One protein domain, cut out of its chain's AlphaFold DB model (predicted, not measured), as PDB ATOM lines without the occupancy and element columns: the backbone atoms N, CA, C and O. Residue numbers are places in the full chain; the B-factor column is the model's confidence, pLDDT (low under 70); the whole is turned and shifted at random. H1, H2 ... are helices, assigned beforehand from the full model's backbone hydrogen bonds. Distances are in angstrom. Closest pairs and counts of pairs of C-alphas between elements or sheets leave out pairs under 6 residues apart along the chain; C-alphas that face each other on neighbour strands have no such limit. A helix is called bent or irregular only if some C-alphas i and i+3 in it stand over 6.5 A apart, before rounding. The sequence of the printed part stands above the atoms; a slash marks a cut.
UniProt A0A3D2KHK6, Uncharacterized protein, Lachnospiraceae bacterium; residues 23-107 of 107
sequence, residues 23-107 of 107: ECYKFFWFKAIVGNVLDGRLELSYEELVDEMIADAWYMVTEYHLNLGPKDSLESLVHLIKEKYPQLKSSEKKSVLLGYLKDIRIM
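This is residues 23 to 107 of the 107 residues of an uncharacterized protein of Lachnospiraceae bacterium (UniProt A0A3D2KHK6). Look first at the long helix H2: it is a kinked core through the middle of the domain, and the other three helices pack round it, each crossing it. H1 is on one side of H2, while H3 and H4 are spread apart towards the other side. The printed part has 85 residues, with four named helices in the order H1, H2, H3, H4 and no named strand, and its class is all helix. It is compact, with a radius of gyration of the C-alphas of 12.6 A, and rounded, spanning 34 by 31 by 21 A.

Find C-alpha 46 at (251.212, 170.488, 147.055); from there H2, residues 46 to 62, runs 23.2 A to C-alpha 62 at (231.390, 172.464, 158.968). H2 is irregular, with C-alphas 56 and 59 7.3 A apart, and has a kink of 36 degrees near residue 56. H1, residues 25 to 38, begins at C-alpha 25 (244.083, 164.067, 157.630) and is 19.9 A long. H3, residues 73 to 84, is 16.5 A long. H4, residues 94 to 106, is 19.1 A long and ends at C-alpha 106 (245.895, 184.730, 143.505).

Start at the hub, H2, which touches the three other helices. H1 touches it at a steep tilt of 60 degrees, opposite ways; their closest C-alphas, of Phe 28 and Met 53, are 5.0 A apart. H3 touches H2 and is about perpendicular to it at 75 degrees, with the C-alphas of Ile 54 and Val 78 closest at 6.2 A. H4 touches residues 51 to 56 of H2 alone, at a steep tilt of 52 degrees, opposite ways; the closest C-alphas, of Ala 55 and Lys 94, are 5.5 A apart. H1 and H3 are close but not clearly touching, with the C-alphas of Tyr 25 and Leu 74 closest at 6.3 A. H4 is apart from H1 and from H3. In H1 and H3 every O i to N i+4 pair is within hydrogen-bond range; in H2 11 of 13 are, and in H4 7 of 9.

The two C-alphas farthest apart, of Leu 42 and Pro 86, are 34.8 A apart. The printed part has no cut, and its three links are short. The mean pLDDT of the printed part is 91.6; look for values under 70 at residues 106 to 107.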
ATOM      1  N   GLU A  23     245.362 160.281 163.209       79.38
ATOM      2  CA  GLU A  23     245.704 161.374 162.297       79.38
ATOM      3  C   GLU A  23     244.758 161.303 161.090       79.38
ATOM      4  O   GLU A  23     245.088 160.687 160.070       79.38
ATOM      5  N   CYS A  24     243.546 161.850 161.227       86.44
ATOM      6  CA  CYS A  24     242.490 161.672 160.230       86.44
ATOM      7  C   CYS A  24     242.806 162.348 158.886       86.44
ATOM      8  O   CYS A  24     242.360 161.847 157.852       86.44
ATOM      9  N   TYR A  25     243.635 163.399 158.856       89.44
ATOM     10  CA  TYR A  25     244.083 164.067 157.630       89.44
ATOM     11  C   TYR A  25     244.705 163.095 156.627       89.44
ATOM     12  O   TYR A  25     244.602 163.322 155.425       89.44
ATOM     13  N   LYS A  26     245.302 161.983 157.082       90.88
ATOM     14  CA  LYS A  26     245.888 160.969 156.193       90.88
ATOM     15  C   LYS A  26     244.853 160.335 155.271       90.88
ATOM     16  O   LYS A  26     245.191 159.970 154.148       90.88
ATOM     17  N   PHE A  27     243.600 160.214 155.713       92.44
ATOM     18  CA  PHE A  27     242.519 159.717 154.861       92.44
ATOM     19  C   PHE A  27     242.180 160.714 153.758       92.44
ATOM     20  O   PHE A  27     242.017 160.310 152.610       92.44
ATOM     21  N   PHE A  28     242.130 162.006 154.083       94.69
ATOM     22  CA  PHE A  28     241.892 163.074 153.111       94.69
ATOM     23  C   PHE A  28     243.045 163.196 152.118       94.69
ATOM     24  O   PHE A  28     242.816 163.243 150.915       94.69
ATOM     25  N   TRP A  29     244.281 163.159 152.617       94.75
ATOM     26  CA  TRP A  29     245.499 163.143 151.812       94.75
ATOM     27  C   TRP A  29     245.494 161.985 150.812       94.75
ATOM     28  O   TRP A  29     245.666 162.183 149.611       94.75
ATOM     29  N   PHE A  30     245.229 160.770 151.296       94.75
ATOM     30  CA  PHE A  30     245.210 159.592 150.438       94.75
ATOM     31  C   PHE A  30     244.056 159.638 149.433       94.75
ATOM     32  O   PHE A  30     244.244 159.300 148.266       94.75
ATOM     33  N   LYS A  31     242.873 160.102 149.856       95.62
ATOM     34  CA  LYS A  31     241.715 160.283 148.976       95.62
ATOM     35  C   LYS A  31     242.016 161.266 147.841       95.62
ATOM     36  O   LYS A  31     241.674 160.966 146.701       95.62
ATOM     37  N   ALA A  32     242.682 162.383 148.131       96.62
ATOM     38  CA  ALA A  32     243.076 163.365 147.125       96.62
ATOM     39  C   ALA A  32     244.057 162.776 146.093       96.62
ATOM     40  O   ALA A  32     243.858 162.943 144.891       96.62
ATOM     41  N   ILE A  33     245.053 161.996 146.537       95.69
ATOM     42  CA  ILE A  33     245.978 161.287 145.633       95.69
ATOM     43  C   ILE A  33     245.231 160.284 144.750       95.69
ATOM     44  O   ILE A  33     245.444 160.253 143.539       95.69
ATOM     45  N   VAL A  34     244.344 159.472 145.333       95.25
ATOM     46  CA  VAL A  34     243.547 158.500 144.570       95.25
ATOM     47  C   VAL A  34     242.670 159.209 143.540       95.25
ATOM     48  O   VAL A  34     242.609 158.757 142.402       95.25
ATOM     49  N   GLY A  35     242.041 160.332 143.902       95.88
ATOM     50  CA  GLY A  35     241.282 161.164 142.967       95.88
ATOM     51  C   GLY A  35     242.131 161.621 141.779       95.88
ATOM     52  O   GLY A  35     241.755 161.385 140.636       95.88
ATOM     53  N   ASN A  36     243.325 162.159 142.045       95.94
ATOM     54  CA  ASN A  36     244.256 162.593 141.002       95.94
ATOM     55  C   ASN A  36     244.644 161.455 140.038       95.94
ATOM     56  O   ASN A  36     244.665 161.644 138.823       95.94
ATOM     57  N   VAL A  37     244.908 160.258 140.573       95.50
ATOM     58  CA  VAL A  37     245.229 159.069 139.765       95.50
ATOM     59  C   VAL A  37     244.031 158.618 138.925       95.50
ATOM     60  O   VAL A  37     244.205 158.255 137.762       95.50
ATOM     61  N   LEU A  38     242.816 158.649 139.482       96.62
ATOM     62  CA  LEU A  38     241.588 158.304 138.754       96.62
ATOM     63  C   LEU A  38     241.306 159.270 137.596       96.62
ATOM     64  O   LEU A  38     240.802 158.837 136.561       96.62
ATOM     65  N   ASP A  39     241.701 160.534 137.738       95.12
ATOM     66  CA  ASP A  39     241.631 161.547 136.680       95.12
ATOM     67  C   ASP A  39     242.745 161.391 135.620       95.12
ATOM     68  O   ASP A  39     242.855 162.197 134.694       95.12
ATOM     69  N   GLY A  40     243.587 160.357 135.733       96.25
ATOM     70  CA  GLY A  40     244.679 160.072 134.798       96.25
ATOM     71  C   GLY A  40     245.877 161.009 134.940       96.25
ATOM     72  O   GLY A  40     246.747 161.034 134.067       96.25
ATOM     73  N   ARG A  41     245.942 161.791 136.023       96.44
ATOM     74  CA  ARG A  41     247.057 162.695 136.292       96.44
ATOM     75  C   ARG A  41     248.185 161.957 137.007       96.44
ATOM     76  O   ARG A  41     247.964 161.228 137.971       96.44
ATOM     77  N   LEU A  42     249.412 162.207 136.558       92.69
ATOM     78  CA  LEU A  42     250.625 161.631 137.153       92.69
ATOM     79  C   LEU A  42     251.271 162.549 138.197       92.69
ATOM     80  O   LEU A  42     252.026 162.087 139.044       92.69
ATOM     81  N   GLU A  43     250.943 163.838 138.158       93.50
ATOM     82  CA  GLU A  43     251.518 164.866 139.020       93.50
ATOM     83  C   GLU A  43     250.406 165.704 139.661       93.50
ATOM     84  O   GLU A  43     249.343 165.924 139.064       93.50
ATOM     85  N   LEU A  44     250.659 166.166 140.884       94.25
ATOM     86  CA  LEU A  44     249.768 167.001 141.686       94.25
ATOM     87  C   LEU A  44     250.623 167.995 142.473       94.25
ATOM     88  O   LEU A  44     251.583 167.582 143.128       94.25
ATOM     89  N   SER A  45     250.297 169.289 142.412       95.38
ATOM     90  CA  SER A  45     250.994 170.275 143.241       95.38
ATOM     91  C   SER A  45     250.639 170.079 144.719       95.38
ATOM     92  O   SER A  45     249.586 169.534 145.059       95.38
ATOM     93  N   TYR A  46     251.509 170.536 145.622       94.06
ATOM     94  CA  TYR A  46     251.212 170.488 147.055       94.06
ATOM     95  C   TYR A  46     249.931 171.264 147.390       94.06
ATOM     96  O   TYR A  46     249.117 170.834 148.201       94.06
ATOM     97  N   GLU A  47     249.726 172.397 146.734       93.62
ATOM     98  CA  GLU A  47     248.555 173.229 146.935       93.62
ATOM     99  C   GLU A  47     247.286 172.570 146.402       93.62
ATOM    100  O   GLU A  47     246.280 172.572 147.099       93.62
ATOM    101  N   GLU A  48     247.325 171.961 145.213       94.62
ATOM    102  CA  GLU A  48     246.175 171.212 144.696       94.62
ATOM    103  C   GLU A  48     245.796 170.059 145.633       94.62
ATOM    104  O   GLU A  48     244.618 169.838 145.901       94.62
ATOM    105  N   LEU A  49     246.792 169.359 146.185       96.50
ATOM    106  CA  LEU A  49     246.583 168.311 147.180       96.50
ATOM    107  C   LEU A  49     245.865 168.847 148.425       96.50
ATOM    108  O   LEU A  49     244.896 168.243 148.884       96.50
ATOM    109  N   VAL A  50     246.317 169.979 148.966       95.25
ATOM    110  CA  VAL A  50     245.695 170.606 150.140       95.25
ATOM    111  C   VAL A  50     244.289 171.126 149.818       95.25
ATOM    112  O   VAL A  50     243.381 170.938 150.628       95.25
ATOM    113  N   ASP A  51     244.077 171.715 148.639       95.75
ATOM    114  CA  ASP A  51     242.770 172.210 148.194       95.75
ATOM    115  C   ASP A  51     241.743 171.061 148.136       95.75
ATOM    116  O   ASP A  51     240.628 171.180 148.652       95.75
ATOM    117  N   GLU A  52     242.142 169.911 147.585       96.88
ATOM    118  CA  GLU A  52     241.335 168.688 147.550       96.88
ATOM    119  C   GLU A  52     241.016 168.159 148.957       96.88
ATOM    120  O   GLU A  52     239.866 167.809 149.242       96.88
ATOM    121  N   MET A  53     242.004 168.155 149.861       96.94
ATOM    122  CA  MET A  53     241.822 167.742 151.257       96.94
ATOM    123  C   MET A  53     240.810 168.627 151.992       96.94
ATOM    124  O   MET A  53     239.920 168.106 152.668       96.94
ATOM    125  N   ILE A  54     240.919 169.953 151.850       96.19
ATOM    126  CA  ILE A  54     239.990 170.920 152.454       96.19
ATOM    127  C   ILE A  54     238.585 170.698 151.901       96.19
ATOM    128  O   ILE A  54     237.630 170.595 152.671       96.19
ATOM    129  N   ALA A  55     238.455 170.599 150.577       96.75
ATOM    130  CA  ALA A  55     237.158 170.466 149.931       96.75
ATOM    131  C   ALA A  55     236.457 169.147 150.306       96.75
ATOM    132  O   ALA A  55     235.238 169.124 150.477       96.75
ATOM    133  N   ASP A  56     237.213 168.062 150.495       96.38
ATOM    134  CA  ASP A  56     236.679 166.783 150.970       96.38
ATOM    135  C   ASP A  56     236.311 166.790 152.464       96.38
ATOM    136  O   ASP A  56     235.346 166.127 152.852       96.38
ATOM    137  N   ALA A  57     237.049 167.519 153.307       96.38
ATOM    138  CA  ALA A  57     236.758 167.647 154.738       96.38
ATOM    139  C   ALA A  57     235.614 168.624 155.037       96.38
ATOM    140  O   ALA A  57     234.940 168.484 156.060       96.38
ATOM    141  N   TRP A  58     235.373 169.582 154.137       97.31
ATOM    142  CA  TRP A  58     234.513 170.744 154.349       97.31
ATOM    143  C   TRP A  58     233.166 170.404 154.979       97.31
ATOM    144  O   TRP A  58     232.863 170.877 156.071       97.31
ATOM    145  N   TYR A  59     232.368 169.555 154.331       96.94
ATOM    146  CA  TYR A  59     231.019 169.251 154.810       96.94
ATOM    147  C   TYR A  59     231.034 168.522 156.159       96.94
ATOM    148  O   TYR A  59     230.247 168.830 157.051       96.94
ATOM    149  N   MET A  60     231.969 167.589 156.346       95.12
ATOM    150  CA  MET A  60     232.067 166.823 157.588       95.12
ATOM    151  C   MET A  60     232.446 167.701 158.779       95.12
ATOM    152  O   MET A  60     231.876 167.547 159.856       95.12
ATOM    153  N   VAL A  61     233.367 168.641 158.587       95.75
ATOM    154  CA  VAL A  61     233.818 169.545 159.650       95.75
ATOM    155  C   VAL A  61     232.803 170.666 159.892       95.75
ATOM    156  O   VAL A  61     232.503 170.983 161.037       95.75
ATOM    157  N   THR A  62     232.238 171.262 158.838       96.50
ATOM    158  CA  THR A  62     231.390 172.464 158.968       96.50
ATOM    159  C   THR A  62     229.915 172.179 159.248       96.50
ATOM    160  O   THR A  62     229.256 173.023 159.848       96.50
ATOM    161  N   GLU A  63     229.381 171.029 158.825       96.44
ATOM    162  CA  GLU A  63     227.985 170.643 159.088       96.44
ATOM    163  C   GLU A  63     227.894 169.638 160.236       96.44
ATOM    164  O   GLU A  63     227.155 169.830 161.202       96.44
ATOM    165  N   TYR A  64     228.662 168.552 160.144       95.88
ATOM    166  CA  TYR A  64     228.613 167.473 161.131       95.88
ATOM    167  C   TYR A  64     229.543 167.689 162.325       95.88
ATOM    168  O   TYR A  64     229.505 166.883 163.253       95.88
ATOM    169  N   HIS A  65     230.334 168.769 162.333       93.75
ATOM    170  CA  HIS A  65     231.265 169.097 163.417       93.75
ATOM    171  C   HIS A  65     232.216 167.931 163.736       93.75
ATOM    172  O   HIS A  65     232.531 167.657 164.897       93.75
ATOM    173  N   LEU A  66     232.627 167.191 162.699       92.56
ATOM    174  CA  LEU A  66     233.510 166.044 162.846       92.56
ATOM    175  C   LEU A  66     234.887 166.508 163.332       92.56
ATOM    176  O   LEU A  66     235.588 167.219 162.617       92.56
ATOM    177  N   ASN A  67     235.288 166.030 164.508       89.75
ATOM    178  CA  ASN A  67     236.638 166.229 165.020       89.75
ATOM    179  C   ASN A  67     237.617 165.287 164.300       89.75
ATOM    180  O   ASN A  67     237.434 164.066 164.309       89.75
ATOM    181  N   LEU A  68     238.660 165.844 163.687       89.38
ATOM    182  CA  LEU A  68     239.689 165.091 162.961       89.38
ATOM    183  C   LEU A  68     240.849 164.650 163.867       89.38
ATOM    184  O   LEU A  68     241.707 163.864 163.465       89.38
ATOM    185  N   GLY A  69     240.832 165.080 165.125       83.62
ATOM    186  CA  GLY A  69     241.757 164.670 166.165       83.62
ATOM    187  C   GLY A  69     242.644 165.820 166.646       83.62
ATOM    188  O   GLY A  69     242.914 166.775 165.925       83.62
ATOM    189  N   PRO A  70     243.193 165.718 167.867       72.50
ATOM    190  CA  PRO A  70     243.882 166.823 168.543       72.50
ATOM    191  C   PRO A  70     245.210 167.250 167.897       72.50
ATOM    192  O   PRO A  70     245.798 168.248 168.304       72.50
ATOM    193  N   LYS A  71     245.728 166.472 166.941       71.00
ATOM    194  CA  LYS A  71     246.964 166.772 166.202       71.00
ATOM    195  C   LYS A  71     246.701 167.111 164.735       71.00
ATOM    196  O   LYS A  71     247.646 167.176 163.955       71.00
ATOM    197  N   ASP A  72     245.437 167.273 164.362       79.81
ATOM    198  CA  ASP A  72     245.037 167.470 162.983       79.81
ATOM    199  C   ASP A  72     244.887 168.964 162.663       79.81
ATOM    200  O   ASP A  72     244.006 169.657 163.176       79.81
ATOM    201  N   SER A  73     245.779 169.484 161.820       88.56
ATOM    202  CA  SER A  73     245.731 170.880 161.381       88.56
ATOM    203  C   SER A  73     244.693 171.128 160.284       88.56
ATOM    204  O   SER A  73     244.348 172.287 160.048       88.56
ATOM    205  N   LEU A  74     244.165 170.082 159.635       93.44
ATOM    206  CA  LEU A  74     243.178 170.217 158.563       93.44
ATOM    207  C   LEU A  74     241.848 170.747 159.102       93.44
ATOM    208  O   LEU A  74     241.259 171.635 158.491       93.44
ATOM    209  N   GLU A  75     241.407 170.263 160.268       93.44
ATOM    210  CA  GLU A  75     240.197 170.758 160.945       93.44
ATOM    211  C   GLU A  75     240.319 172.258 161.239       93.44
ATOM    212  O   GLU A  75     239.467 173.051 160.839       93.44
ATOM    213  N   SER A  76     241.438 172.659 161.850       92.12
ATOM    214  CA  SER A  76     241.740 174.068 162.138       92.12
ATOM    215  C   SER A  76     241.739 174.930 160.873       92.12
ATOM    216  O   SER A  76     241.224 176.047 160.883       92.12
ATOM    217  N   LEU A  77     242.291 174.420 159.768       93.00
ATOM    218  CA  LEU A  77     242.332 175.134 158.493       93.00
ATOM    219  C   LEU A  77     240.934 175.310 157.886       93.00
ATOM    220  O   LEU A  77     240.606 176.398 157.413       93.00
ATOM    221  N   VAL A  78     240.092 174.274 157.935       95.38
ATOM    222  CA  VAL A  78     238.696 174.358 157.481       95.38
ATOM    223  C   VAL A  78     237.925 175.393 158.303       95.38
ATOM    224  O   VAL A  78     237.240 176.239 157.722       95.38
ATOM    225  N   HIS A  79     238.071 175.384 159.632       94.94
ATOM    226  CA  HIS A  79     237.446 176.386 160.497       94.94
ATOM    227  C   HIS A  79     237.925 177.801 160.178       94.94
ATOM    228  O   HIS A  79     237.093 178.683 159.987       94.94
ATOM    229  N   LEU A  80     239.234 178.004 160.014       93.38
ATOM    230  CA  LEU A  80     239.802 179.302 159.649       93.38
ATOM    231  C   LEU A  80     239.210 179.842 158.337       93.38
ATOM    232  O   LEU A  80     238.854 181.017 158.241       93.38
ATOM    233  N   ILE A  81     239.079 178.989 157.317       93.38
ATOM    234  CA  ILE A  81     238.473 179.371 156.034       93.38
ATOM    235  C   ILE A  81     236.990 179.704 156.230       93.38
ATOM    236  O   ILE A  81     236.514 180.714 155.713       93.38
ATOM    237  N   LYS A  82     236.254 178.903 157.004       94.69
ATOM    238  CA  LYS A  82     234.835 179.148 157.289       94.69
ATOM    239  C   LYS A  82     234.604 180.450 158.065       94.69
ATOM    240  O   LYS A  82     233.647 181.160 157.766       94.69
ATOM    241  N   GLU A  83     235.478 180.784 159.011       94.06
ATOM    242  CA  GLU A  83     235.450 182.048 159.756       94.06
ATOM    243  C   GLU A  83     235.738 183.248 158.850       94.06
ATOM    244  O   GLU A  83     235.036 184.258 158.914       94.06
ATOM    245  N   LYS A  84     236.738 183.133 157.969       91.88
ATOM    246  CA  LYS A  84     237.103 184.194 157.023       91.88
ATOM    247  C   LYS A  84     236.044 184.403 155.933       91.88
ATOM    248  O   LYS A  84     235.893 185.517 155.434       91.88
ATOM    249  N   TYR A  85     235.306 183.351 155.577       90.69
ATOM    250  CA  TYR A  85     234.313 183.354 154.499       90.69
ATOM    251  C   TYR A  85     232.974 182.751 154.963       90.69
ATOM    252  O   TYR A  85     232.571 181.675 154.503       90.69
ATOM    253  N   PRO A  86     232.234 183.440 155.852       91.94
ATOM    254  CA  PRO A  86     231.011 182.909 156.457       91.94
ATOM    255  C   PRO A  86     229.904 182.604 155.436       91.94
ATOM    256  O   PRO A  86     229.065 181.735 155.692       91.94
ATOM    257  N   GLN A  87     229.926 183.265 154.271       92.38
ATOM    258  CA  GLN A  87     228.979 183.073 153.171       92.38
ATOM    259  C   GLN A  87     229.083 181.708 152.477       92.38
ATOM    260  O   GLN A  87     228.111 181.283 151.851       92.38
ATOM    261  N   LEU A  88     230.228 181.017 152.570       93.69
ATOM    262  CA  LEU A  88     230.374 179.676 152.003       93.69
ATOM    263  C   LEU A  88     229.503 178.706 152.791       93.69
ATOM    264  O   LEU A  88     229.702 178.510 153.990       93.69
ATOM    265  N   LYS A  89     228.517 178.094 152.140       95.88
ATOM    266  CA  LYS A  89     227.619 177.148 152.809       95.88
ATOM    267  C   LYS A  89     228.380 175.877 153.178       95.88
ATOM    268  O   LYS A  89     229.275 175.447 152.455       95.88
ATOM    269  N   SER A  90     227.998 175.234 154.279       95.75
ATOM    270  CA  SER A  90     228.560 173.926 154.639       95.75
ATOM    271  C   SER A  90     228.289 172.901 153.531       95.75
ATOM    272  O   SER A  90     229.163 172.131 153.157       95.75
ATOM    273  N   SER A  91     227.106 172.969 152.910       95.75
ATOM    274  CA  SER A  91     226.679 172.116 151.794       95.75
ATOM    275  C   SER A  91     227.182 172.567 150.411       95.75
ATOM    276  O   SER A  91     226.546 172.249 149.401       95.75
ATOM    277  N   GLU A  92     228.228 173.392 150.340       95.88
ATOM    278  CA  GLU A  92     228.753 173.881 149.064       95.88
ATOM    279  C   GLU A  92     229.320 172.732 148.219       95.88
ATOM    280  O   GLU A  92     229.861 171.751 148.738       95.88
ATOM    281  N   LYS A  93     229.188 172.832 146.892       95.44
ATOM    282  CA  LYS A  93     229.719 171.795 146.003       95.44
ATOM    283  C   LYS A  93     231.244 171.831 146.013       95.44
ATOM    284  O   LYS A  93     231.842 172.900 145.913       95.44
ATOM    285  N   LYS A  94     231.874 170.652 145.984       94.44
ATOM    286  CA  LYS A  94     233.338 170.503 145.910       94.44
ATOM    287  C   LYS A  94     233.971 171.367 144.810       94.44
ATOM    288  O   LYS A  94     234.919 172.092 145.075       94.44
ATOM    289  N   SER A  95     233.404 171.364 143.601       93.50
ATOM    290  CA  SER A  95     233.906 172.167 142.474       93.50
ATOM    291  C   SER A  95     233.893 173.674 142.743       93.50
ATOM    292  O   SER A  95     234.773 174.390 142.279       93.50
ATOM    293  N   VAL A  96     232.892 174.156 143.482       93.69
ATOM    294  CA  VAL A  96     232.765 175.570 143.846       93.69
ATOM    295  C   VAL A  96     233.812 175.920 144.901       93.69
ATOM    296  O   VAL A  96     234.533 176.896 144.722       93.69
ATOM    297  N   LEU A  97     233.970 175.085 145.934       94.88
ATOM    298  CA  LEU A  97     235.019 175.245 146.948       94.88
ATOM    299  C   LEU A  97     236.416 175.303 146.319       94.88
ATOM    300  O   LEU A  97     237.173 176.222 146.611       94.88
ATOM    301  N   LEU A  98     236.736 174.377 145.412       94.50
ATOM    302  CA  LEU A  98     238.026 174.358 144.713       94.50
ATOM    303  C   LEU A  98     238.261 175.620 143.874       94.50
ATOM    304  O   LEU A  98     239.387 176.108 143.818       94.50
ATOM    305  N   GLY A  99     237.218 176.163 143.237       92.06
ATOM    306  CA  GLY A  99     237.302 177.452 142.544       92.06
ATOM    307  C   GLY A  99     237.676 178.583 143.502       92.06
ATOM    308  O   GLY A  99     238.658 179.285 143.279       92.06
ATOM    309  N   TYR A 100     236.970 178.681 144.631       89.69
ATOM    310  CA  TYR A 100     237.241 179.700 145.647       89.69
ATOM    311  C   TYR A 100     238.644 179.600 146.256       89.69
ATOM    312  O   TYR A 100     239.303 180.622 146.433       89.69
ATOM    313  N   LEU A 101     239.114 178.393 146.583       90.75
ATOM    314  CA  LEU A 101     240.444 178.193 147.172       90.75
ATOM    315  C   LEU A 101     241.560 178.646 146.222       90.75
ATOM    316  O   LEU A 101     242.530 179.268 146.661       90.75
ATOM    317  N   LYS A 102     241.386 178.413 144.916       88.44
ATOM    318  CA  LYS A 102     242.304 178.909 143.885       88.44
ATOM    319  C   LYS A 102     242.287 180.435 143.798       88.44
ATOM    320  O   LYS A 102     243.358 181.036 143.757       88.44
ATOM    321  N   ASP A 103     241.110 181.055 143.838       82.44
ATOM    322  CA  ASP A 103     240.966 182.513 143.746       82.44
ATOM    323  C   ASP A 103     241.606 183.240 144.939       82.44
ATOM    324  O   ASP A 103     242.303 184.238 144.758       82.44
ATOM    325  N   ILE A 104     241.442 182.712 146.159       77.31
ATOM    326  CA  ILE A 104     242.036 183.276 147.386       77.31
ATOM    327  C   ILE A 104     243.565 183.327 147.306       77.31
ATOM    328  O   ILE A 104     244.175 184.209 147.903       77.31
ATOM    329  N   ARG A 105     244.188 182.386 146.591       70.56
ATOM    330  CA  ARG A 105     245.646 182.280 146.480       70.56
ATOM    331  C   ARG A 105     246.253 183.255 145.466       70.56
ATOM    332  O   ARG A 105     247.461 183.470 145.493       70.56
ATOM    333  N   ILE A 106     245.444 183.809 144.561       61.16
ATOM    334  CA  ILE A 106     245.895 184.730 143.505       61.16
ATOM    335  C   ILE A 106     245.793 186.204 143.955       61.16
ATOM    336  O   ILE A 106     246.397 187.073 143.326       61.16
ATOM    337  N   MET A 107     245.067 186.489 145.045       48.19
ATOM    338  CA  MET A 107     244.962 187.821 145.666       48.19
ATOM    339  C   MET A 107     246.061 188.072 146.698       48.19
ATOM    340  O   MET A 107     246.548 189.223 146.735       48.19
TER     341      MET A 107